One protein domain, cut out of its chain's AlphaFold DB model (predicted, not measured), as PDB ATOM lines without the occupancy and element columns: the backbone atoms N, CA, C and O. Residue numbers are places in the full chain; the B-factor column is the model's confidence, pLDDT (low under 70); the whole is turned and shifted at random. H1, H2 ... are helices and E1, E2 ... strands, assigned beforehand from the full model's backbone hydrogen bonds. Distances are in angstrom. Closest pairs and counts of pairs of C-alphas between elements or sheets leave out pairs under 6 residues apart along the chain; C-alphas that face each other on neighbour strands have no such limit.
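This is residues 63 to 184 and 296 to 352 of the 371 residues of an uncharacterized protein of Verrucomicrobia bacterium (UniProt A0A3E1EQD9). The domain is a long rod of four helices in an up-and-down bundle, each running against the one before it, made of two side-by-side pairs, H1 with H4 and H2 with H3, that meet at few places. A tiny parallel sheet, E1 beside E2, sits at one end. The printed part has 179 residues, in the order H1, E1, H2, H3, E2, H4, and is mostly helix. It is loose, with a radius of gyration of the C-alphas of 21.7 A and spans of 76 by 27 by 20 A.

H1, residues 63 to 104, begins at C-alpha 63 (-56.345, -116.447, 28.464) and is 60.8 A long. E1 is residues 106 to 108. H2, residues 115 to 147, measures 48.6 A, and H3, residues 151 to 180, 44.3 A. E2 is residues 299 to 301. H4, residues 303 to 352, is 71.8 A long and ends at C-alpha 352 (-46.494, -118.802, 26.672).

H1 touches H4 at a shallow tilt of 18 degrees, opposite ways; their closest C-alphas, Ile 92 and Ala 320, are 5.2 A apart. H2 and H3 form a helical hairpin, closest at the C-alphas of Ala 131 and Ile 168, 4.8 A. H3 touches H4 with residues 152 to 153 alone, closest at C-alphas 152 and 342, 6.5 A. In E1 and E2, N 107 and O 299 are 2.9 A apart, within hydrogen-bond range. Every O i to N i+4 pair is within range in H1, H2 and H4, and 24 of 26 in H3.

The farthest C-alphas, of Ala 63 and Lys 110, are 76.5 A apart. Residues 185 to 295 are not printed; C-alphas 184 and 296 are 9.0 A apart across the cut. Of the links printed whole, none is long. Residues 152 and 296 have pLDDT under 70.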
ATOM      1  N   ALA A  63     -56.954-117.543  27.713       84.25
ATOM      2  CA  ALA A  63     -56.345-116.447  28.464       84.25
ATOM      3  C   ALA A  63     -55.310-115.683  27.622       84.25
ATOM      4  O   ALA A  63     -55.313-114.450  27.613       84.25
ATOM      5  N   VAL A  64     -54.478-116.399  26.857       87.44
ATOM      6  CA  VAL A  64     -53.526-115.798  25.909       87.44
ATOM      7  C   VAL A  64     -54.268-115.045  24.801       87.44
ATOM      8  O   VAL A  64     -53.934-113.897  24.525       87.44
ATOM      9  N   ALA A  65     -55.342-115.609  24.238       90.06
ATOM     10  CA  ALA A  65     -56.154-114.917  23.232       90.06
ATOM     11  C   ALA A  65     -56.810-113.631  23.775       90.06
ATOM     12  O   ALA A  65     -56.925-112.633  23.058       90.06
ATOM     13  N   ALA A  66     -57.235-113.622  25.043       90.38
ATOM     14  CA  ALA A  66     -57.747-112.419  25.692       90.38
ATOM     15  C   ALA A  66     -56.652-111.353  25.886       90.38
ATOM     16  O   ALA A  66     -56.910-110.172  25.637       90.38
ATOM     17  N   LEU A  67     -55.433-111.752  26.276       91.06
ATOM     18  CA  LEU A  67     -54.279-110.849  26.365       91.06
ATOM     19  C   LEU A  67     -53.905-110.272  24.997       91.06
ATOM     20  O   LEU A  67     -53.699-109.067  24.899       91.06
ATOM     21  N   ASP A  68     -53.907-111.085  23.943       92.81
ATOM     22  CA  ASP A  68     -53.589-110.643  22.581       92.81
ATOM     23  C   ASP A  68     -54.565-109.567  22.098       92.81
ATOM     24  O   ASP A  68     -54.148-108.549  21.543       92.81
ATOM     25  N   ARG A  69     -55.864-109.716  22.395       93.69
ATOM     26  CA  ARG A  69     -56.864-108.673  22.107       93.69
ATOM     27  C   ARG A  69     -56.604-107.385  22.887       93.69
ATOM     28  O   ARG A  69     -56.739-106.300  22.325       93.69
ATOM     29  N   GLN A  70     -56.233-107.481  24.165       93.38
ATOM     30  CA  GLN A  70     -55.911-106.302  24.980       93.38
ATOM     31  C   GLN A  70     -54.638-105.598  24.499       93.38
ATOM     32  O   GLN A  70     -54.610-104.368  24.440       93.38
ATOM     33  N   ILE A  71     -53.605-106.362  24.132       94.00
ATOM     34  CA  ILE A  71     -52.358-105.844  23.561       94.00
ATOM     35  C   ILE A  71     -52.660-105.119  22.249       94.00
ATOM     36  O   ILE A  71     -52.284-103.958  22.112       94.00
ATOM     37  N   ALA A  72     -53.415-105.739  21.336       95.19
ATOM     38  CA  ALA A  72     -53.796-105.123  20.067       95.19
ATOM     39  C   ALA A  72     -54.578-103.812  20.266       95.19
ATOM     40  O   ALA A  72     -54.262-102.795  19.649       95.19
ATOM     41  N   ALA A  73     -55.555-103.791  21.180       94.31
ATOM     42  CA  ALA A  73     -56.312-102.578  21.490       94.31
ATOM     43  C   ALA A  73     -55.416-101.450  22.038       94.31
ATOM     44  O   ALA A  73     -55.562-100.289  21.646       94.31
ATOM     45  N   ARG A  74     -54.452-101.776  22.912       94.25
ATOM     46  CA  ARG A  74     -53.491-100.788  23.427       94.25
ATOM     47  C   ARG A  74     -52.498-100.327  22.368       94.25
ATOM     48  O   ARG A  74     -52.186 -99.143  22.342       94.25
ATOM     49  N   GLN A  75     -52.047-101.207  21.475       94.25
ATOM     50  CA  GLN A  75     -51.190-100.835  20.345       94.25
ATOM     51  C   GLN A  75     -51.879 -99.802  19.448       94.25
ATOM     52  O   GLN A  75     -51.271 -98.791  19.109       94.25
ATOM     53  N   VAL A  76     -53.170 -99.987  19.142       96.06
ATOM     54  CA  VAL A  76     -53.960 -98.994  18.390       96.06
ATOM     55  C   VAL A  76     -53.992 -97.646  19.116       96.06
ATOM     56  O   VAL A  76     -53.770 -96.608  18.493       96.06
ATOM     57  N   ARG A  77     -54.208 -97.642  20.439       95.38
ATOM     58  CA  ARG A  77     -54.201 -96.405  21.236       95.38
ATOM     59  C   ARG A  77     -52.826 -95.734  21.265       95.38
ATOM     60  O   ARG A  77     -52.754 -94.515  21.139       95.38
ATOM     61  N   VAL A  78     -51.750 -96.506  21.403       94.31
ATOM     62  CA  VAL A  78     -50.366 -96.009  21.343       94.31
ATOM     63  C   VAL A  78     -50.106 -95.337  19.997       94.31
ATOM     64  O   VAL A  78     -49.652 -94.197  19.979       94.31
ATOM     65  N   THR A  79     -50.464 -95.981  18.884       95.00
ATOM     66  CA  THR A  79     -50.320 -95.402  17.540       95.00
ATOM     67  C   THR A  79     -51.124 -94.112  17.388       95.00
ATOM     68  O   THR A  79     -50.597 -93.116  16.900       95.00
ATOM     69  N   ALA A  80     -52.374 -94.085  17.862       96.81
ATOM     70  CA  ALA A  80     -53.195 -92.878  17.834       96.81
ATOM     71  C   ALA A  80     -52.564 -91.722  18.633       96.81
ATOM     72  O   ALA A  80     -52.529 -90.592  18.151       96.81
ATOM     73  N   LEU A  81     -52.021 -91.996  19.825       96.00
ATOM     74  CA  LEU A  81     -51.332 -90.990  20.639       96.00
ATOM     75  C   LEU A  81     -50.041 -90.496  19.980       96.00
ATOM     76  O   LEU A  81     -49.766 -89.300  20.024       96.00
ATOM     77  N   VAL A  82     -49.267 -91.386  19.352       94.44
ATOM     78  CA  VAL A  82     -48.071 -91.001  18.586       94.44
ATOM     79  C   VAL A  82     -48.450 -90.051  17.453       94.44
ATOM     80  O   VAL A  82     -47.836 -88.996  17.337       94.44
ATOM     81  N   ASN A  83     -49.489 -90.367  16.675       96.00
ATOM     82  CA  ASN A  83     -49.942 -89.507  15.580       96.00
ATOM     83  C   ASN A  83     -50.386 -88.130  16.089       96.00
ATOM     84  O   ASN A  83     -49.934 -87.117  15.566       96.00
ATOM     85  N   GLN A  84     -51.167 -88.079  17.171       96.94
ATOM     86  CA  GLN A  84     -51.575 -86.813  17.794       96.94
ATOM     87  C   GLN A  84     -50.379 -85.982  18.278       96.94
ATOM     88  O   GLN A  84     -50.378 -84.761  18.149       96.94
ATOM     89  N   ILE A  85     -49.357 -86.626  18.850       95.81
ATOM     90  CA  ILE A  85     -48.130 -85.942  19.276       95.81
ATOM     91  C   ILE A  85     -47.382 -85.384  18.065       95.81
ATOM     92  O   ILE A  85     -46.927 -84.248  18.125       95.81
ATOM     93  N   VAL A  86     -47.266 -86.156  16.979       95.25
ATOM     94  CA  VAL A  86     -46.599 -85.725  15.741       95.25
ATOM     95  C   VAL A  86     -47.334 -84.552  15.094       95.25
ATOM     96  O   VAL A  86     -46.689 -83.596  14.674       95.25
ATOM     97  N   GLU A  87     -48.664 -84.586  15.050       96.81
ATOM     98  CA  GLU A  87     -49.488 -83.493  14.521       96.81
ATOM     99  C   GLU A  87     -49.326 -82.209  15.346       96.81
ATOM    100  O   GLU A  87     -49.060 -81.145  14.785       96.81
ATOM    101  N   LEU A  88     -49.426 -82.309  16.677       97.19
ATOM    102  CA  LEU A  88     -49.229 -81.168  17.576       97.19
ATOM    103  C   LEU A  88     -47.813 -80.604  17.472       97.19
ATOM    104  O   LEU A  88     -47.630 -79.391  17.439       97.19
ATOM    105  N   ASP A  89     -46.808 -81.474  17.413       96.06
ATOM    106  CA  ASP A  89     -45.421 -81.062  17.246       96.06
ATOM    107  C   ASP A  89     -45.219 -80.341  15.908       96.06
ATOM    108  O   ASP A  89     -44.653 -79.252  15.890       96.06
ATOM    109  N   GLY A  90     -45.766 -80.874  14.811       96.62
ATOM    110  CA  GLY A  90     -45.746 -80.223  13.502       96.62
ATOM    111  C   GLY A  90     -46.382 -78.831  13.521       96.62
ATOM    112  O   GLY A  90     -45.774 -77.881  13.035       96.62
ATOM    113  N   ALA A  91     -47.554 -78.686  14.145       96.94
ATOM    114  CA  ALA A  91     -48.227 -77.393  14.285       96.94
ATOM    115  C   ALA A  91     -47.388 -76.376  15.081       96.94
ATOM    116  O   ALA A  91     -47.281 -75.213  14.687       96.94
ATOM    117  N   ILE A  92     -46.740 -76.814  16.167       96.56
ATOM    118  CA  ILE A  92     -45.835 -75.973  16.964       96.56
ATOM    119  C   ILE A  92     -44.614 -75.551  16.140       96.56
ATOM    120  O   ILE A  92     -44.225 -74.383  16.190       96.56
ATOM    121  N   GLU A  93     -43.997 -76.478  15.401       97.25
ATOM    122  CA  GLU A  93     -42.845 -76.175  14.545       97.25
ATOM    123  C   GLU A  93     -43.212 -75.152  13.469       97.25
ATOM    124  O   GLU A  93     -42.490 -74.173  13.301       97.25
ATOM    125  N   THR A  94     -44.348 -75.327  12.790       97.69
ATOM    126  CA  THR A  94     -44.844 -74.365  11.797       97.69
ATOM    127  C   THR A  94     -45.064 -72.992  12.423       97.69
ATOM    128  O   THR A  94     -44.508 -72.013  11.939       97.69
ATOM    129  N   ALA A  95     -45.772 -72.916  13.553       96.75
ATOM    130  CA  ALA A  95     -46.023 -71.653  14.243       96.75
ATOM    131  C   ALA A  95     -44.725 -70.918  14.633       96.75
ATOM    132  O   ALA A  95     -44.622 -69.697  14.505       96.75
ATOM    133  N   ILE A  96     -43.716 -71.653  15.108       96.94
ATOM    134  CA  ILE A  96     -42.415 -71.082  15.471       96.94
ATOM    135  C   ILE A  96     -41.654 -70.606  14.232       96.94
ATOM    136  O   ILE A  96     -41.114 -69.499  14.256       96.94
ATOM    137  N   ASN A  97     -41.634 -71.406  13.165       97.19
ATOM    138  CA  ASN A  97     -40.957 -71.056  11.920       97.19
ATOM    139  C   ASN A  97     -41.594 -69.823  11.275       97.19
ATOM    140  O   ASN A  97     -40.876 -68.891  10.924       97.19
ATOM    141  N   ASP A  98     -42.924 -69.757  11.214       96.69
ATOM    142  CA  ASP A  98     -43.653 -68.606  10.678       96.69
ATOM    143  C   ASP A  98     -43.311 -67.331  11.463       96.69
ATOM    144  O   ASP A  98     -42.988 -66.291  10.881       96.69
ATOM    145  N   ALA A  99     -43.310 -67.412  12.799       97.00
ATOM    146  CA  ALA A  99     -42.919 -66.303  13.664       97.00
ATOM    147  C   ALA A  99     -41.469 -65.853  13.419       97.00
ATOM    148  O   ALA A  99     -41.186 -64.653  13.371       97.00
ATOM    149  N   GLN A 100     -40.546 -66.800  13.247       96.56
ATOM    150  CA  GLN A 100     -39.149 -66.506  12.946       96.56
ATOM    151  C   GLN A 100     -38.986 -65.874  11.569       96.56
ATOM    152  O   GLN A 100     -38.319 -64.852  11.459       96.56
ATOM    153  N   GLU A 101     -39.605 -66.429  10.531       96.31
ATOM    154  CA  GLU A 101     -39.534 -65.894   9.174       96.31
ATOM    155  C   GLU A 101     -40.083 -64.473   9.090       96.31
ATOM    156  O   GLU A 101     -39.452 -63.607   8.480       96.31
ATOM    157  N   MET A 102     -41.222 -64.206   9.736       96.31
ATOM    158  CA  MET A 102     -41.784 -62.860   9.806       96.31
ATOM    159  C   MET A 102     -40.804 -61.877  10.443       96.31
ATOM    160  O   MET A 102     -40.608 -60.782   9.921       96.31
ATOM    161  N   LEU A 103     -40.151 -62.276  11.538       96.19
ATOM    162  CA  LEU A 103     -39.186 -61.430  12.232       96.19
ATOM    163  C   LEU A 103     -37.892 -61.238  11.440       96.19
ATOM    164  O   LEU A 103     -37.390 -60.118  11.381       96.19
ATOM    165  N   LYS A 104     -37.354 -62.284  10.806       95.06
ATOM    166  CA  LYS A 104     -36.117 -62.199  10.011       95.06
ATOM    167  C   LYS A 104     -36.239 -61.182   8.876       95.06
ATOM    168  O   LYS A 104     -35.309 -60.429   8.621       95.06
ATOM    169  N   ARG A 105     -37.414 -61.104   8.244       95.25
ATOM    170  CA  ARG A 105     -37.676 -60.221   7.095       95.25
ATOM    171  C   ARG A 105     -37.808 -58.739   7.451       95.25
ATOM    172  O   ARG A 105     -37.826 -57.912   6.540       95.25
ATOM    173  N   VAL A 106     -37.911 -58.389   8.734       95.19
ATOM    174  CA  VAL A 106     -38.136 -57.006   9.170       95.19
ATOM    175  C   VAL A 106     -36.997 -56.471  10.031       95.19
ATOM    176  O   VAL A 106     -36.360 -57.203  10.794       95.19
ATOM    177  N   THR A 107     -36.768 -55.165   9.928       93.81
ATOM    178  CA  THR A 107     -35.860 -54.423  10.804       93.81
ATOM    179  C   THR A 107     -36.499 -53.134  11.320       93.81
ATOM    180  O   THR A 107     -37.585 -52.728  10.889       93.81
ATOM    181  N   ASP A 108     -35.847 -52.503  12.289       91.19
ATOM    182  CA  ASP A 108     -36.282 -51.235  12.848       91.19
ATOM    183  C   ASP A 108     -36.105 -50.092  11.832       91.19
ATOM    184  O   ASP A 108     -35.099 -49.957  11.138       91.19
ATOM    185  N   SER A 109     -37.101 -49.215  11.770       90.94
ATOM    186  CA  SER A 109     -37.043 -47.934  11.071       90.94
ATOM    187  C   SER A 109     -36.799 -46.796  12.066       90.94
ATOM    188  O   SER A 109     -36.835 -46.974  13.288       90.94
ATOM    189  N   LYS A 110     -36.638 -45.572  11.547       87.38
ATOM    190  CA  LYS A 110     -36.565 -44.349  12.366       87.38
ATOM    191  C   LYS A 110     -37.794 -44.178  13.275       87.38
ATOM    192  O   LYS A 110     -37.681 -43.609  14.357       87.38
ATOM    193  N   GLU A 111     -38.959 -44.676  12.860       89.75
ATOM    194  CA  GLU A 111     -40.195 -44.570  13.640       89.75
ATOM    195  C   GLU A 111     -40.308 -45.652  14.720       89.75
ATOM    196  O   GLU A 111     -40.676 -45.354  15.861       89.75
ATOM    197  N   SER A 112     -39.996 -46.906  14.383       90.25
ATOM    198  CA  SER A 112     -40.082 -48.038  15.319       90.25
ATOM    199  C   SER A 112     -38.927 -48.076  16.324       90.25
ATOM    200  O   SER A 112     -39.088 -48.657  17.399       90.25
ATOM    201  N   ASN A 113     -37.832 -47.352  16.066       90.81
ATOM    202  CA  ASN A 113     -36.660 -47.228  16.936       90.81
ATOM    203  C   ASN A 113     -36.010 -48.579  17.275       90.81
ATOM    204  O   ASN A 113     -35.057 -48.975  16.630       90.81
ATOM    205  N   THR A 114     -36.444 -49.257  18.335       93.12
ATOM    206  CA  THR A 114     -35.872 -50.549  18.766       93.12
ATOM    207  C   THR A 114     -36.964 -51.574  19.053       93.12
ATOM    208  O   THR A 114     -36.761 -52.489  19.854       93.12
ATOM    209  N   ALA A 115     -38.166 -51.359  18.520       94.81
ATOM    210  CA  ALA A 115     -39.318 -52.204  18.790       94.81
ATOM    211  C   ALA A 115     -39.127 -53.598  18.182       94.81
ATOM    212  O   ALA A 115     -39.352 -54.593  18.870       94.81
ATOM    213  N   VAL A 116     -38.636 -53.674  16.941       95.00
ATOM    214  CA  VAL A 116     -38.384 -54.935  16.236       95.00
ATOM    215  C   VAL A 116     -37.219 -55.679  16.883       95.00
ATOM    216  O   VAL A 116     -37.356 -56.858  17.203       95.00
ATOM    217  N   ALA A 117     -36.108 -54.998  17.173       94.12
ATOM    218  CA  ALA A 117     -34.974 -55.588  17.882       94.12
ATOM    219  C   ALA A 117     -35.375 -56.137  19.263       94.12
ATOM    220  O   ALA A 117     -34.977 -57.242  19.636       94.12
ATOM    221  N   ARG A 118     -36.208 -55.406  20.019       95.12
ATOM    222  CA  ARG A 118     -36.749 -55.884  21.302       95.12
ATOM    223  C   ARG A 118     -37.615 -57.127  21.105       95.12
ATOM    224  O   ARG A 118     -37.423 -58.101  21.828       95.12
ATOM    225  N   LEU A 119     -38.517 -57.116  20.124       96.69
ATOM    226  CA  LEU A 119     -39.393 -58.248  19.824       96.69
ATOM    227  C   LEU A 119     -38.589 -59.500  19.436       96.69
ATOM    228  O   LEU A 119     -38.832 -60.573  19.988       96.69
ATOM    229  N   LYS A 120     -37.566 -59.362  18.576       96.75
ATOM    230  CA  LYS A 120     -36.625 -60.448  18.243       96.75
ATOM    231  C   LYS A 120     -35.973 -61.018  19.503       96.75
ATOM    232  O   LYS A 120     -35.995 -62.230  19.711       96.75
ATOM    233  N   ARG A 121     -35.464 -60.160  20.396       95.75
ATOM    234  CA  ARG A 121     -34.875 -60.585  21.680       95.75
ATOM    235  C   ARG A 121     -35.862 -61.308  22.589       95.75
ATOM    236  O   ARG A 121     -35.494 -62.284  23.242       95.75
ATOM    237  N   GLU A 122     -37.107 -60.860  22.654       96.56
ATOM    238  CA  GLU A 122     -38.141 -61.533  23.439       96.56
ATOM    239  C   GLU A 122     -38.480 -62.916  22.881       96.56
ATOM    240  O   GLU A 122     -38.605 -63.870  23.654       96.56
ATOM    241  N   VAL A 123     -38.573 -63.054  21.556       97.38
ATOM    242  CA  VAL A 123     -38.767 -64.356  20.909       97.38
ATOM    243  C   VAL A 123     -37.571 -65.271  21.150       97.38
ATOM    244  O   VAL A 123     -37.782 -66.408  21.565       97.38
ATOM    245  N   MET A 124     -36.332 -64.779  21.034       96.75
ATOM    246  CA  MET A 124     -35.134 -65.552  21.390       96.75
ATOM    247  C   MET A 124     -35.198 -66.080  22.832       96.75
ATOM    248  O   MET A 124     -34.975 -67.266  23.068       96.75
ATOM    249  N   LYS A 125     -35.619 -65.254  23.799       95.94
ATOM    250  CA  LYS A 125     -35.814 -65.688  25.197       95.94
ATOM    251  C   LYS A 125     -36.933 -66.722  25.358       95.94
ATOM    252  O   LYS A 125     -36.847 -67.602  26.216       95.94
ATOM    253  N   LYS A 126     -38.015 -66.626  24.578       96.00
ATOM    254  CA  LYS A 126     -39.091 -67.636  24.573       96.00
ATOM    255  C   LYS A 126     -38.583 -68.968  23.997       96.00
ATOM    256  O   LYS A 126     -38.876 -70.012  24.580       96.00
ATOM    257  N   LEU A 127     -37.781 -68.935  22.929       96.50
ATOM    258  CA  LEU A 127     -37.131 -70.115  22.345       96.50
ATOM    259  C   LEU A 127     -36.138 -70.758  23.320       96.50
ATOM    260  O   LEU A 127     -36.149 -71.976  23.477       96.50
ATOM    261  N   GLU A 128     -35.350 -69.955  24.039       94.94
ATOM    262  CA  GLU A 128     -34.429 -70.438  25.075       94.94
ATOM    263  C   GLU A 128     -35.192 -71.189  26.173       94.94
ATOM    264  O   GLU A 128     -34.846 -72.315  26.529       94.94
ATOM    265  N   LYS A 129     -36.291 -70.610  26.675       95.25
ATOM    266  CA  LYS A 129     -37.153 -71.271  27.668       95.25
ATOM    267  C   LYS A 129     -37.742 -72.579  27.144       95.25
ATOM    268  O   LYS A 129     -37.819 -73.546  27.899       95.25
ATOM    269  N   ALA A 130     -38.146 -72.622  25.873       95.12
ATOM    270  CA  ALA A 130     -38.627 -73.849  25.247       95.12
ATOM    271  C   ALA A 130     -37.515 -74.913  25.172       95.12
ATOM    272  O   ALA A 130     -37.750 -76.058  25.553       95.12
ATOM    273  N   ALA A 131     -36.297 -74.534  24.770       94.31
ATOM    274  CA  ALA A 131     -35.137 -75.425  24.742       94.31
ATOM    275  C   ALA A 131     -34.811 -75.987  26.137       94.31
ATOM    276  O   ALA A 131     -34.631 -77.193  26.289       94.31
ATOM    277  N   LEU A 132     -34.817 -75.140  27.172       93.00
ATOM    278  CA  LEU A 132     -34.617 -75.566  28.561       93.00
ATOM    279  C   LEU A 132     -35.701 -76.541  29.031       93.00
ATOM    280  O   LEU A 132     -35.400 -77.508  29.728       93.00
ATOM    281  N   TYR A 133     -36.958 -76.321  28.643       94.25
ATOM    282  CA  TYR A 133     -38.040 -77.241  28.984       94.25
ATOM    283  C   TYR A 133     -37.851 -78.613  28.320       94.25
ATOM    284  O   TYR A 133     -38.001 -79.644  28.981       94.25
ATOM    285  N   TYR A 134     -37.477 -78.649  27.037       95.19
ATOM    286  CA  TYR A 134     -37.140 -79.904  26.362       95.19
ATOM    287  C   TYR A 134     -35.938 -80.602  27.014       95.19
ATOM    288  O   TYR A 134     -35.989 -81.814  27.216       95.19
ATOM    289  N   ASP A 135     -34.905 -79.862  27.431       91.25
ATOM    290  CA  ASP A 135     -33.741 -80.431  28.125       91.25
ATOM    291  C   ASP A 135     -34.114 -81.054  29.483       91.25
ATOM    292  O   ASP A 135     -33.683 -82.161  29.810       91.25
ATOM    293  N   GLN A 136     -35.017 -80.429  30.246       93.19
ATOM    294  CA  GLN A 136     -35.552 -81.017  31.483       93.19
ATOM    295  C   GLN A 136     -36.297 -82.340  31.224       93.19
ATOM    296  O   GLN A 136     -36.148 -83.318  31.970       93.19
ATOM    297  N   LYS A 137     -37.098 -82.405  30.153       93.00
ATOM    298  CA  LYS A 137     -37.821 -83.628  29.767       93.00
ATOM    299  C   LYS A 137     -36.869 -84.718  29.286       93.00
ATOM    300  O   LYS A 137     -36.966 -85.857  29.747       93.00
ATOM    301  N   ARG A 138     -35.883 -84.359  28.470       92.31
ATOM    302  CA  ARG A 138     -34.777 -85.223  28.048       92.31
ATOM    303  C   ARG A 138     -34.005 -85.803  29.239       92.31
ATOM    304  O   ARG A 138     -33.697 -86.998  29.240       92.31
ATOM    305  N   ALA A 139     -33.716 -84.999  30.264       88.44
ATOM    306  CA  ALA A 139     -33.063 -85.464  31.487       88.44
ATOM    307  C   ALA A 139     -33.920 -86.503  32.230       88.44
ATOM    308  O   ALA A 139     -33.412 -87.537  32.659       88.44
ATOM    309  N   THR A 140     -35.239 -86.290  32.289       90.19
ATOM    310  CA  THR A 140     -36.188 -87.250  32.883       90.19
ATOM    311  C   THR A 140     -36.210 -88.584  32.119       90.19
ATOM    312  O   THR A 140     -36.230 -89.659  32.725       90.19
ATOM    313  N   VAL A 141     -36.174 -88.536  30.783       89.81
ATOM    314  CA  VAL A 141     -36.077 -89.738  29.931       89.81
ATOM    315  C   VAL A 141     -34.747 -90.454  30.139       89.81
ATOM    316  O   VAL A 141     -34.715 -91.676  30.257       89.81
ATOM    317  N   SER A 142     -33.655 -89.704  30.263       84.69
ATOM    318  CA  SER A 142     -32.316 -90.250  30.495       84.69
ATOM    319  C   SER A 142     -32.196 -90.942  31.853       84.69
ATOM    320  O   SER A 142     -31.599 -92.015  31.942       84.69
ATOM    321  N   GLU A 143     -32.819 -90.395  32.897       85.38
ATOM    322  CA  GLU A 143     -32.894 -91.075  34.190       85.38
ATOM    323  C   GLU A 143     -33.744 -92.349  34.100       85.38
ATOM    324  O   GLU A 143     -33.329 -93.405  34.574       85.38
ATOM    325  N   THR A 144     -34.873 -92.299  33.384       85.62
ATOM    326  CA  THR A 144     -35.713 -93.487  33.151       85.62
ATOM    327  C   THR A 144     -34.947 -94.579  32.385       85.62
ATOM    328  O   THR A 144     -35.053 -95.754  32.725       85.62
ATOM    329  N   LEU A 145     -34.118 -94.219  31.398       83.88
ATOM    330  CA  LEU A 145     -33.232 -95.147  30.674       83.88
ATOM    331  C   LEU A 145     -32.172 -95.788  31.577       83.88
ATOM    332  O   LEU A 145     -31.758 -96.929  31.343       83.88
ATOM    333  N   ARG A 146     -31.710 -95.055  32.596       78.50
ATOM    334  CA  ARG A 146     -30.739 -95.552  33.574       78.50
ATOM    335  C   ARG A 146     -31.362 -96.593  34.501       78.50
ATOM    336  O   ARG A 146     -30.701 -97.575  34.828       78.50
ATOM    337  N   THR A 147     -32.614 -96.389  34.906       81.88
ATOM    338  CA  THR A 147     -33.308 -97.257  35.867       81.88
ATOM    339  C   THR A 147     -34.102 -98.389  35.216       81.88
ATOM    340  O   THR A 147     -34.279 -99.436  35.840       81.88
ATOM    341  N   SER A 148     -34.597 -98.212  33.984       77.12
ATOM    342  CA  SER A 148     -35.437 -99.215  33.323       77.12
ATOM    343  C   SER A 148     -34.619-100.428  32.872       77.12
ATOM    344  O   SER A 148     -33.630-100.329  32.133       77.12
ATOM    345  N   LYS A 149     -35.073-101.600  33.328       75.31
ATOM    346  CA  LYS A 149     -34.572-102.922  32.929       75.31
ATOM    347  C   LYS A 149     -35.393-103.537  31.792       75.31
ATOM    348  O   LYS A 149     -34.972-104.542  31.230       75.31
ATOM    349  N   ASN A 150     -36.547-102.957  31.456       74.31
ATOM    350  CA  ASN A 150     -37.429-103.498  30.431       74.31
ATOM    351  C   ASN A 150     -36.892-103.148  29.035       74.31
ATOM    352  O   ASN A 150     -36.741-101.976  28.696       74.31
ATOM    353  N   LYS A 151     -36.595-104.170  28.222       70.25
ATOM    354  CA  LYS A 151     -36.057-103.989  26.868       70.25
ATOM    355  C   LYS A 151     -37.025-103.218  25.965       70.25
ATOM    356  O   LYS A 151     -36.563-102.339  25.241       70.25
ATOM    357  N   PHE A 152     -38.326-103.506  26.050       64.12
ATOM    358  CA  PHE A 152     -39.359-102.882  25.219       64.12
ATOM    359  C   PHE A 152     -39.464-101.373  25.482       64.12
ATOM    360  O   PHE A 152     -39.541-100.581  24.551       64.12
ATOM    361  N   GLU A 153     -39.335-100.946  26.742       77.81
ATOM    362  CA  GLU A 153     -39.348 -99.519  27.091       77.81
ATOM    363  C   GLU A 153     -38.066 -98.785  26.663       77.81
ATOM    364  O   GLU A 153     -38.102 -97.591  26.373       77.81
ATOM    365  N   ARG A 154     -36.911 -99.464  26.630       80.88
ATOM    366  CA  ARG A 154     -35.622 -98.801  26.367       80.88
ATOM    367  C   ARG A 154     -35.521 -98.242  24.953       80.88
ATOM    368  O   ARG A 154     -35.014 -97.135  24.803       80.88
ATOM    369  N   GLU A 155     -35.961 -98.980  23.937       82.88
ATOM    370  CA  GLU A 155     -35.871 -98.522  22.542       82.88
ATOM    371  C   GLU A 155     -36.694 -97.247  22.314       82.88
ATOM    372  O   GLU A 155     -36.188 -96.268  21.759       82.88
ATOM    373  N   ASP A 156     -37.927 -97.227  22.815       85.31
ATOM    374  CA  ASP A 156     -38.810 -96.066  22.732       85.31
ATOM    375  C   ASP A 156     -38.228 -94.855  23.465       85.31
ATOM    376  O   ASP A 156     -38.201 -93.752  22.922       85.31
ATOM    377  N   LEU A 157     -37.662 -95.054  24.658       86.62
ATOM    378  CA  LEU A 157     -37.010 -93.976  25.401       86.62
ATOM    379  C   LEU A 157     -35.766 -93.423  24.676       86.62
ATOM    380  O   LEU A 157     -35.469 -92.232  24.798       86.62
ATOM    381  N   PHE A 158     -35.033 -94.242  23.912       85.38
ATOM    382  CA  PHE A 158     -33.934 -93.746  23.071       85.38
ATOM    383  C   PHE A 158     -34.443 -92.860  21.929       85.38
ATOM    384  O   PHE A 158     -33.847 -91.806  21.681       85.38
ATOM    385  N   LYS A 159     -35.542 -93.253  21.273       88.75
ATOM    386  CA  LYS A 159     -36.192 -92.453  20.219       88.75
ATOM    387  C   LYS A 159     -36.702 -91.127  20.778       88.75
ATOM    388  O   LYS A 159     -36.354 -90.075  20.245       88.75
ATOM    389  N   ASP A 160     -37.416 -91.167  21.902       90.38
ATOM    390  CA  ASP A 160     -37.928 -89.978  22.591       90.38
ATOM    391  C   ASP A 160     -36.789 -89.012  22.961       90.38
ATOM    392  O   ASP A 160     -36.868 -87.807  22.719       90.38
ATOM    393  N   ARG A 161     -35.680 -89.536  23.506       90.12
ATOM    394  CA  ARG A 161     -34.497 -88.727  23.832       90.12
ATOM    395  C   ARG A 161     -33.898 -88.063  22.592       90.12
ATOM    396  O   ARG A 161     -33.488 -86.912  22.673       90.12
ATOM    397  N   SER A 162     -33.810 -88.776  21.467       88.94
ATOM    398  CA  SER A 162     -33.314 -88.199  20.211       88.94
ATOM    399  C   SER A 162     -34.207 -87.072  19.711       88.94
ATOM    400  O   SER A 162     -33.698 -86.000  19.404       88.94
ATOM    401  N   ALA A 163     -35.524 -87.275  19.727       91.62
ATOM    402  CA  ALA A 163     -36.477 -86.252  19.316       91.62
ATOM    403  C   ALA A 163     -36.348 -84.971  20.161       91.62
ATOM    404  O   ALA A 163     -36.392 -83.867  19.618       91.62
ATOM    405  N   PHE A 164     -36.129 -85.092  21.477       93.75
ATOM    406  CA  PHE A 164     -35.878 -83.924  22.324       93.75
ATOM    407  C   PHE A 164     -34.574 -83.202  21.979       93.75
ATOM    408  O   PHE A 164     -34.576 -81.973  21.938       93.75
ATOM    409  N   ASP A 165     -33.488 -83.921  21.696       90.12
ATOM    410  CA  ASP A 165     -32.225 -83.300  21.275       90.12
ATOM    411  C   ASP A 165     -32.390 -82.526  19.963       90.12
ATOM    412  O   ASP A 165     -31.943 -81.382  19.871       90.12
ATOM    413  N   ASP A 166     -33.095 -83.104  18.989       93.06
ATOM    414  CA  ASP A 166     -33.370 -82.445  17.710       93.06
ATOM    415  C   ASP A 166     -34.180 -81.159  17.914       93.06
ATOM    416  O   ASP A 166     -33.884 -80.125  17.317       93.06
ATOM    417  N   ARG A 167     -35.185 -81.182  18.802       94.75
ATOM    418  CA  ARG A 167     -35.976 -79.987  19.140       94.75
ATOM    419  C   ARG A 167     -35.131 -78.933  19.857       94.75
ATOM    420  O   ARG A 167     -35.228 -77.761  19.509       94.75
ATOM    421  N   ILE A 168     -34.271 -79.318  20.804       93.25
ATOM    422  CA  ILE A 168     -33.340 -78.391  21.473       93.25
ATOM    423  C   ILE A 168     -32.431 -77.714  20.441       93.25
ATOM    424  O   ILE A 168     -32.286 -76.492  20.470       93.25
ATOM    425  N   ASN A 169     -31.861 -78.488  19.516       93.00
ATOM    426  CA  ASN A 169     -30.988 -77.965  18.468       93.00
ATOM    427  C   ASN A 169     -31.721 -76.979  17.558       93.00
ATOM    428  O   ASN A 169     -31.248 -75.855  17.422       93.00
ATOM    429  N   LYS A 170     -32.920 -77.321  17.072       95.56
ATOM    430  CA  LYS A 170     -33.744 -76.405  16.269       95.56
ATOM    431  C   LYS A 170     -34.065 -75.091  16.980       95.56
ATOM    432  O   LYS A 170     -34.076 -74.032  16.361       95.56
ATOM    433  N   ARG A 171     -34.352 -75.122  18.289       96.62
ATOM    434  CA  ARG A 171     -34.596 -73.884  19.053       96.62
ATOM    435  C   ARG A 171     -33.341 -73.024  19.151       96.62
ATOM    436  O   ARG A 171     -33.461 -71.808  19.082       96.62
ATOM    437  N   ILE A 172     -32.167 -73.637  19.303       94.25
ATOM    438  CA  ILE A 172     -30.884 -72.923  19.353       94.25
ATOM    439  C   ILE A 172     -30.525 -72.350  17.978       94.25
ATOM    440  O   ILE A 172     -30.172 -71.180  17.910       94.25
ATOM    441  N   GLU A 173     -30.685 -73.118  16.900       94.25
ATOM    442  CA  GLU A 173     -30.528 -72.641  15.515       94.25
ATOM    443  C   GLU A 173     -31.436 -71.436  15.257       94.25
ATOM    444  O   GLU A 173     -30.977 -70.370  14.869       94.25
ATOM    445  N   GLY A 174     -32.709 -71.540  15.630       95.19
ATOM    446  CA  GLY A 174     -33.650 -70.435  15.521       95.19
ATOM    447  C   GLY A 174     -33.284 -69.176  16.324       95.19
ATOM    448  O   GLY A 174     -33.641 -68.068  15.924       95.19
ATOM    449  N   ILE A 175     -32.591 -69.323  17.460       95.44
ATOM    450  CA  ILE A 175     -32.044 -68.193  18.229       95.44
ATOM    451  C   ILE A 175     -30.877 -67.555  17.472       95.44
ATOM    452  O   ILE A 175     -30.833 -66.331  17.361       95.44
ATOM    453  N   VAL A 176     -29.960 -68.375  16.951       94.06
ATOM    454  CA  VAL A 176     -28.815 -67.918  16.154       94.06
ATOM    455  C   VAL A 176     -29.303 -67.160  14.924       94.06
ATOM    456  O   VAL A 176     -28.924 -66.006  14.744       94.06
ATOM    457  N   ASP A 177     -30.233 -67.724  14.158       93.56
ATOM    458  CA  ASP A 177     -30.739 -67.069  12.955       93.56
ATOM    459  C   ASP A 177     -31.425 -65.728  13.253       93.56
ATOM    460  O   ASP A 177     -31.277 -64.755  12.515       93.56
ATOM    461  N   LEU A 178     -32.206 -65.650  14.338       94.38
ATOM    462  CA  LEU A 178     -32.839 -64.391  14.733       94.38
ATOM    463  C   LEU A 178     -31.798 -63.339  15.107       94.38
ATOM    464  O   LEU A 178     -31.993 -62.172  14.764       94.38
ATOM    465  N   ALA A 179     -30.713 -63.735  15.770       92.81
ATOM    466  CA  ALA A 179     -29.618 -62.839  16.110       92.81
ATOM    467  C   ALA A 179     -28.865 -62.348  14.871       92.81
ATOM    468  O   ALA A 179     -28.592 -61.155  14.772       92.81
ATOM    469  N   LEU A 180     -28.608 -63.231  13.902       91.25
ATOM    470  CA  LEU A 180     -28.010 -62.866  12.613       91.25
ATOM    471  C   LEU A 180     -28.906 -61.912  11.814       91.25
ATOM    472  O   LEU A 180     -28.412 -61.031  11.122       91.25
ATOM    473  N   SER A 181     -30.229 -62.024  11.961       92.56
ATOM    474  CA  SER A 181     -31.172 -61.104  11.313       92.56
ATOM    475  C   SER A 181     -31.265 -59.716  11.972       92.56
ATOM    476  O   SER A 181     -32.044 -58.873  11.520       92.56
ATOM    477  N   MET A 182     -30.580 -59.471  13.095       90.94
ATOM    478  CA  MET A 182     -30.559 -58.148  13.730       90.94
ATOM    479  C   MET A 182     -29.604 -57.204  12.990       90.94
ATOM    480  O   MET A 182     -28.627 -57.635  12.383       90.94
ATOM    481  N   ASP A 183     -29.870 -55.898  13.059       85.50
ATOM    482  CA  ASP A 183     -29.017 -54.900  12.410       85.50
ATOM    483  C   ASP A 183     -27.575 -54.975  12.932       85.50
ATOM    484  O   ASP A 183     -27.322 -54.904  14.140       85.50
ATOM    485  N   SER A 184     -26.620 -55.062  12.006       82.00
ATOM    486  CA  SER A 184     -25.199 -54.935  12.311       82.00
ATOM    487  C   SER A 184     -24.779 -53.468  12.400       82.00
ATOM    488  O   SER A 184     -25.456 -52.561  11.905       82.00
ATOM    489  N   GLU A 296     -28.283 -59.653   7.101       69.50
ATOM    490  CA  GLU A 296     -29.357 -60.033   6.183       69.50
ATOM    491  C   GLU A 296     -30.113 -58.791   5.689       69.50
ATOM    492  O   GLU A 296     -30.277 -57.796   6.400       69.50
ATOM    493  N   THR A 297     -30.577 -58.825   4.437       75.44
ATOM    494  CA  THR A 297     -31.398 -57.752   3.867       75.44
ATOM    495  C   THR A 297     -32.807 -57.820   4.454       75.44
ATOM    496  O   THR A 297     -33.639 -58.591   3.979       75.44
ATOM    497  N   ALA A 298     -33.072 -57.013   5.478       87.31
ATOM    498  CA  ALA A 298     -34.381 -56.880   6.110       87.31
ATOM    499  C   ALA A 298     -35.055 -55.548   5.740       87.31
ATOM    500  O   ALA A 298     -34.392 -54.527   5.536       87.31
ATOM    501  N   THR A 299     -36.386 -55.548   5.667       92.00
ATOM    502  CA  THR A 299     -37.174 -54.359   5.319       92.00
ATOM    503  C   THR A 299     -37.468 -53.535   6.575       92.00
ATOM    504  O   THR A 299     -38.007 -54.083   7.541       92.00
ATOM    505  N   PRO A 300     -37.152 -52.229   6.605       92.38
ATOM    506  CA  PRO A 300     -37.475 -51.386   7.750       92.38
ATOM    507  C   PRO A 300     -38.989 -51.160   7.836       92.38
ATOM    508  O   PRO A 300     -39.603 -50.753   6.852       92.38
ATOM    509  N   ILE A 301     -39.584 -51.381   9.013       95.62
ATOM    510  CA  ILE A 301     -41.033 -51.204   9.234       95.62
ATOM    511  C   ILE A 301     -41.345 -50.073  10.215       95.62
ATOM    512  O   ILE A 301     -40.579 -49.799  11.147       95.62
ATOM    513  N   GLY A 302     -42.479 -49.400  10.018       95.38
ATOM    514  CA  GLY A 302     -42.926 -48.280  10.856       95.38
ATOM    515  C   GLY A 302     -43.381 -48.713  12.256       95.38
ATOM    516  O   GLY A 302     -43.568 -49.896  12.543       95.38
ATOM    517  N   ARG A 303     -43.626 -47.755  13.161       95.75
ATOM    518  CA  ARG A 303     -44.031 -48.066  14.552       95.75
ATOM    519  C   ARG A 303     -45.351 -48.840  14.641       95.75
ATOM    520  O   ARG A 303     -45.468 -49.763  15.442       95.75
ATOM    521  N   LYS A 304     -46.348 -48.459  13.836       97.06
ATOM    522  CA  LYS A 304     -47.668 -49.119  13.820       97.06
ATOM    523  C   LYS A 304     -47.586 -50.548  13.285       97.06
ATOM    524  O   LYS A 304     -48.264 -51.429  13.796       97.06
ATOM    525  N   GLU A 305     -46.761 -50.770  12.266       96.44
ATOM    526  CA  GLU A 305     -46.523 -52.098  11.692       96.44
ATOM    527  C   GLU A 305     -45.785 -52.994  12.682       96.44
ATOM    528  O   GLU A 305     -46.201 -54.128  12.887       96.44
ATOM    529  N   ALA A 306     -44.769 -52.461  13.372       96.62
ATOM    530  CA  ALA A 306     -44.066 -53.181  14.430       96.62
ATOM    531  C   ALA A 306     -45.009 -53.610  15.566       96.62
ATOM    532  O   ALA A 306     -44.916 -54.738  16.036       96.62
ATOM    533  N   GLN A 307     -45.956 -52.751  15.963       97.62
ATOM    534  CA  GLN A 307     -46.963 -53.101  16.970       97.62
ATOM    535  C   GLN A 307     -47.908 -54.213  16.486       97.62
ATOM    536  O   GLN A 307     -48.148 -55.166  17.215       97.62
ATOM    537  N   ARG A 308     -48.400 -54.137  15.242       97.75
ATOM    538  CA  ARG A 308     -49.236 -55.206  14.662       97.75
ATOM    539  C   ARG A 308     -48.486 -56.532  14.573       97.75
ATOM    540  O   ARG A 308     -49.070 -57.583  14.816       97.75
ATOM    541  N   LEU A 309     -47.203 -56.479  14.222       97.56
ATOM    542  CA  LEU A 309     -46.343 -57.653  14.197       97.56
ATOM    543  C   LEU A 309     -46.161 -58.232  15.605       97.56
ATOM    544  O   LEU A 309     -46.253 -59.440  15.774       97.56
ATOM    545  N   GLU A 310     -45.950 -57.391  16.618       97.75
ATOM    546  CA  GLU A 310     -45.883 -57.816  18.021       97.75
ATOM    547  C   GLU A 310     -47.172 -58.526  18.465       97.75
ATOM    548  O   GLU A 310     -47.098 -59.613  19.041       97.75
ATOM    549  N   ASP A 311     -48.342 -57.969  18.141       98.12
ATOM    550  CA  ASP A 311     -49.642 -58.573  18.452       98.12
ATOM    551  C   ASP A 311     -49.805 -59.945  17.773       98.12
ATOM    552  O   ASP A 311     -50.128 -60.931  18.440       98.12
ATOM    553  N   LEU A 312     -49.489 -60.035  16.475       97.88
ATOM    554  CA  LEU A 312     -49.551 -61.282  15.705       97.88
ATOM    555  C   LEU A 312     -48.604 -62.353  16.270       97.88
ATOM    556  O   LEU A 312     -48.996 -63.501  16.473       97.88
ATOM    557  N   ILE A 313     -47.359 -61.984  16.575       97.44
ATOM    558  CA  ILE A 313     -46.368 -62.902  17.155       97.44
ATOM    559  C   ILE A 313     -46.810 -63.377  18.542       97.44
ATOM    560  O   ILE A 313     -46.585 -64.534  18.905       97.44
ATOM    561  N   ASN A 314     -47.448 -62.515  19.335       96.88
ATOM    562  CA  ASN A 314     -47.977 -62.898  20.639       96.88
ATOM    563  C   ASN A 314     -49.174 -63.848  20.529       96.88
ATOM    564  O   ASN A 314     -49.265 -64.777  21.335       96.88
ATOM    565  N   GLU A 315     -50.040 -63.674  19.531       97.50
ATOM    566  CA  GLU A 315     -51.124 -64.613  19.234       97.50
ATOM    567  C   GLU A 315     -50.578 -65.991  18.833       97.50
ATOM    568  O   GLU A 315     -50.940 -67.003  19.442       97.50
ATOM    569  N   ILE A 316     -49.633 -66.031  17.889       96.50
ATOM    570  CA  ILE A 316     -48.961 -67.265  17.456       96.50
ATOM    571  C   ILE A 316     -48.288 -67.952  18.650       96.50
ATOM    572  O   ILE A 316     -48.475 -69.147  18.875       96.50
ATOM    573  N   ALA A 317     -47.562 -67.193  19.476       94.38
ATOM    574  CA  ALA A 317     -46.909 -67.724  20.667       94.38
ATOM    575  C   ALA A 317     -47.910 -68.260  21.706       94.38
ATOM    576  O   ALA A 317     -47.614 -69.240  22.395       94.38
ATOM    577  N   ALA A 318     -49.081 -67.635  21.847       95.44
ATOM    578  CA  ALA A 318     -50.128 -68.105  22.747       95.44
ATOM    579  C   ALA A 318     -50.724 -69.434  22.267       95.44
ATOM    580  O   ALA A 318     -50.886 -70.346  23.081       95.44
ATOM    581  N   ASN A 319     -50.993 -69.567  20.965       95.44
ATOM    582  CA  ASN A 319     -51.483 -70.808  20.363       95.44
ATOM    583  C   ASN A 319     -50.441 -71.927  20.487       95.44
ATOM    584  O   ASN A 319     -50.723 -72.950  21.112       95.44
ATOM    585  N   ALA A 320     -49.195 -71.672  20.071       94.69
ATOM    586  CA  ALA A 320     -48.094 -72.625  20.197       94.69
ATOM    587  C   ALA A 320     -47.879 -73.082  21.650       94.69
ATOM    588  O   ALA A 320     -47.576 -74.243  21.906       94.69
ATOM    589  N   ARG A 321     -48.074 -72.198  22.640       94.44
ATOM    590  CA  ARG A 321     -47.994 -72.567  24.062       94.44
ATOM    591  C   ARG A 321     -49.107 -73.527  24.490       94.44
ATOM    592  O   ARG A 321     -48.835 -74.415  25.298       94.44
ATOM    593  N   ARG A 322     -50.341 -73.343  24.005       97.06
ATOM    594  CA  ARG A 322     -51.450 -74.271  24.285       97.06
ATOM    595  C   ARG A 322     -51.173 -75.630  23.653       97.06
ATOM    596  O   ARG A 322     -51.268 -76.641  24.343       97.06
ATOM    597  N   ASP A 323     -50.738 -75.643  22.398       96.88
ATOM    598  CA  ASP A 323     -50.400 -76.878  21.687       96.88
ATOM    599  C   ASP A 323     -49.238 -77.600  22.363       96.88
ATOM    600  O   ASP A 323     -49.282 -78.811  22.555       96.88
ATOM    601  N   PHE A 324     -48.243 -76.858  22.849       94.94
ATOM    602  CA  PHE A 324     -47.132 -77.403  23.621       94.94
ATOM    603  C   PHE A 324     -47.592 -78.069  24.924       94.94
ATOM    604  O   PHE A 324     -47.131 -79.156  25.269       94.94
ATOM    605  N   GLN A 325     -48.522 -77.454  25.662       96.00
ATOM    606  CA  GLN A 325     -49.101 -78.072  26.860       96.00
ATOM    607  C   GLN A 325     -49.861 -79.358  26.513       96.00
ATOM    608  O   GLN A 325     -49.673 -80.377  27.184       96.00
ATOM    609  N   SER A 326     -50.657 -79.326  25.443       97.50
ATOM    610  CA  SER A 326     -51.380 -80.489  24.925       97.50
ATOM    611  C   SER A 326     -50.428 -81.608  24.503       97.50
ATOM    612  O   SER A 326     -50.631 -82.756  24.897       97.50
ATOM    613  N   LEU A 327     -49.343 -81.284  23.797       97.06
ATOM    614  CA  LEU A 327     -48.315 -82.229  23.364       97.06
ATOM    615  C   LEU A 327     -47.737 -82.980  24.560       97.06
ATOM    616  O   LEU A 327     -47.675 -84.208  24.551       97.06
ATOM    617  N   PHE A 328     -47.363 -82.271  25.627       95.19
ATOM    618  CA  PHE A 328     -46.793 -82.923  26.806       95.19
ATOM    619  C   PHE A 328     -47.820 -83.692  27.637       95.19
ATOM    620  O   PHE A 328     -47.458 -84.695  28.254       95.19
ATOM    621  N   ALA A 329     -49.086 -83.274  27.645       96.62
ATOM    622  CA  ALA A 329     -50.158 -84.068  28.237       96.62
ATOM    623  C   ALA A 329     -50.319 -85.407  27.493       96.62
ATOM    624  O   ALA A 329     -50.292 -86.463  28.128       96.62
ATOM    625  N   ARG A 330     -50.370 -85.374  26.153       97.31
ATOM    626  CA  ARG A 330     -50.429 -86.573  25.300       97.31
ATOM    627  C   ARG A 330     -49.185 -87.439  25.424       97.31
ATOM    628  O   ARG A 330     -49.300 -88.655  25.490       97.31
ATOM    629  N   TYR A 331     -48.006 -86.835  25.538       94.94
ATOM    630  CA  TYR A 331     -46.760 -87.562  25.773       94.94
ATOM    631  C   TYR A 331     -46.778 -88.339  27.098       94.94
ATOM    632  O   TYR A 331     -46.364 -89.497  27.153       94.94
ATOM    633  N   ASN A 332     -47.297 -87.739  28.174       94.38
ATOM    634  CA  ASN A 332     -47.443 -88.441  29.451       94.38
ATOM    635  C   ASN A 332     -48.463 -89.589  29.352       94.38
ATOM    636  O   ASN A 332     -48.226 -90.662  29.910       94.38
ATOM    637  N   GLU A 333     -49.563 -89.386  28.618       96.06
ATOM    638  CA  GLU A 333     -50.548 -90.434  28.326       96.06
ATOM    639  C   GLU A 333     -49.900 -91.589  27.543       96.06
ATOM    640  O   GLU A 333     -49.985 -92.741  27.969       96.06
ATOM    641  N   LEU A 334     -49.146 -91.279  26.481       94.00
ATOM    642  CA  LEU A 334     -48.384 -92.247  25.687       94.00
ATOM    643  C   LEU A 334     -47.417 -93.053  26.559       94.00
ATOM    644  O   LEU A 334     -47.361 -94.276  26.442       94.00
ATOM    645  N   LYS A 335     -46.684 -92.396  27.465       91.56
ATOM    646  CA  LYS A 335     -45.780 -93.077  28.401       91.56
ATOM    647  C   LYS A 335     -46.536 -94.071  29.285       91.56
ATOM    648  O   LYS A 335     -46.078 -95.197  29.465       91.56
ATOM    649  N   SER A 336     -47.692 -93.673  29.818       92.50
ATOM    650  CA  SER A 336     -48.512 -94.556  30.654       92.50
ATOM    651  C   SER A 336     -49.042 -95.770  29.879       92.50
ATOM    652  O   SER A 336     -49.000 -96.890  30.393       92.50
ATOM    653  N   GLU A 337     -49.455 -95.570  28.623       93.56
ATOM    654  CA  GLU A 337     -49.942 -96.635  27.746       93.56
ATOM    655  C   GLU A 337     -48.821 -97.591  27.323       93.56
ATOM    656  O   GLU A 337     -49.011 -98.804  27.385       93.56
ATOM    657  N   ARG A 338     -47.623 -97.081  27.001       91.00
ATOM    658  CA  ARG A 338     -46.432 -97.903  26.718       91.00
ATOM    659  C   ARG A 338     -46.059 -98.797  27.902       91.00
ATOM    660  O   ARG A 338     -45.850 -99.993  27.719       91.00
ATOM    661  N   THR A 339     -46.041 -98.264  29.124       89.44
ATOM    662  CA  THR A 339     -45.766 -99.076  30.323       89.44
ATOM    663  C   THR A 339     -46.867-100.112  30.578       89.44
ATOM    664  O   THR A 339     -46.571-101.237  30.981       89.44
ATOM    665  N   ALA A 340     -48.139 -99.774  30.342       91.12
ATOM    666  CA  ALA A 340     -49.235-100.734  30.465       91.12
ATOM    667  C   ALA A 340     -49.130-101.862  29.424       91.12
ATOM    668  O   ALA A 340     -49.297-103.030  29.771       91.12
ATOM    669  N   LEU A 341     -48.808-101.519  28.177       91.44
ATOM    670  CA  LEU A 341     -48.584-102.459  27.082       91.44
ATOM    671  C   LEU A 341     -47.408-103.393  27.388       91.44
ATOM    672  O   LEU A 341     -47.580-104.608  27.347       91.44
ATOM    673  N   ALA A 342     -46.271-102.854  27.829       88.88
ATOM    674  CA  ALA A 342     -45.096-103.653  28.166       88.88
ATOM    675  C   ALA A 342     -45.356-104.641  29.326       88.88
ATOM    676  O   ALA A 342     -44.792-105.733  29.360       88.88
ATOM    677  N   ARG A 343     -46.240-104.294  30.277       89.81
ATOM    678  CA  ARG A 343     -46.686-105.223  31.336       89.81
ATOM    679  C   ARG A 343     -47.554-106.357  30.791       89.81
ATOM    680  O   ARG A 343     -47.433-107.482  31.271       89.81
ATOM    681  N   LEU A 344     -48.437-106.069  29.832       91.44
ATOM    682  CA  LEU A 344     -49.271-107.093  29.197       91.44
ATOM    683  C   LEU A 344     -48.433-108.047  28.347       91.44
ATOM    684  O   LEU A 344     -48.650-109.252  28.421       91.44
ATOM    685  N   GLU A 345     -47.458-107.530  27.602       89.62
ATOM    686  CA  GLU A 345     -46.530-108.346  26.812       89.62
ATOM    687  C   GLU A 345     -45.693-109.264  27.703       89.62
ATOM    688  O   GLU A 345     -45.642-110.463  27.453       89.62
ATOM    689  N   LEU A 346     -45.148-108.753  28.811       88.50
ATOM    690  CA  LEU A 346     -44.412-109.578  29.773       88.50
ATOM    691  C   LEU A 346     -45.300-110.669  30.396       88.50
ATOM    692  O   LEU A 346     -44.864-111.804  30.576       88.50
ATOM    693  N   ARG A 347     -46.565-110.351  30.701       89.62
ATOM    694  CA  ARG A 347     -47.534-111.341  31.197       89.62
ATOM    695  C   ARG A 347     -47.856-112.399  30.140       89.62
ATOM    696  O   ARG A 347     -47.982-113.569  30.488       89.62
ATOM    697  N   ARG A 348     -47.995-111.996  28.874       89.88
ATOM    698  CA  ARG A 348     -48.208-112.904  27.745       89.88
ATOM    699  C   ARG A 348     -47.015-113.844  27.583       89.88
ATOM    700  O   ARG A 348     -47.226-115.045  27.527       89.88
ATOM    701  N   GLU A 349     -45.792-113.313  27.577       87.75
ATOM    702  CA  GLU A 349     -44.555-114.104  27.502       87.75
ATOM    703  C   GLU A 349     -44.445-115.108  28.656       87.75
ATOM    704  O   GLU A 349     -44.107-116.266  28.431       87.75
ATOM    705  N   ALA A 350     -44.792-114.706  29.880       87.31
ATOM    706  CA  ALA A 350     -44.788-115.605  31.034       87.31
ATOM    707  C   ALA A 350     -45.822-116.745  30.926       87.31
ATOM    708  O   ALA A 350     -45.591-117.817  31.469       87.31
ATOM    709  N   MET A 351     -46.950-116.529  30.236       84.12
ATOM    710  CA  MET A 351     -47.979-117.560  30.012       84.12
ATOM    711  C   MET A 351     -47.681-118.475  28.818       84.12
ATOM    712  O   MET A 351     -48.228-119.573  28.746       84.12
ATOM    713  N   THR A 352     -46.865-118.022  27.863       84.31
ATOM    714  CA  THR A 352     -46.494-118.802  26.672       84.31
ATOM    715  C   THR A 352     -45.164-119.533  26.817       84.31
ATOM    716  O   THR A 352     -44.893-120.440  26.029       84.31
TER     717      THR A 352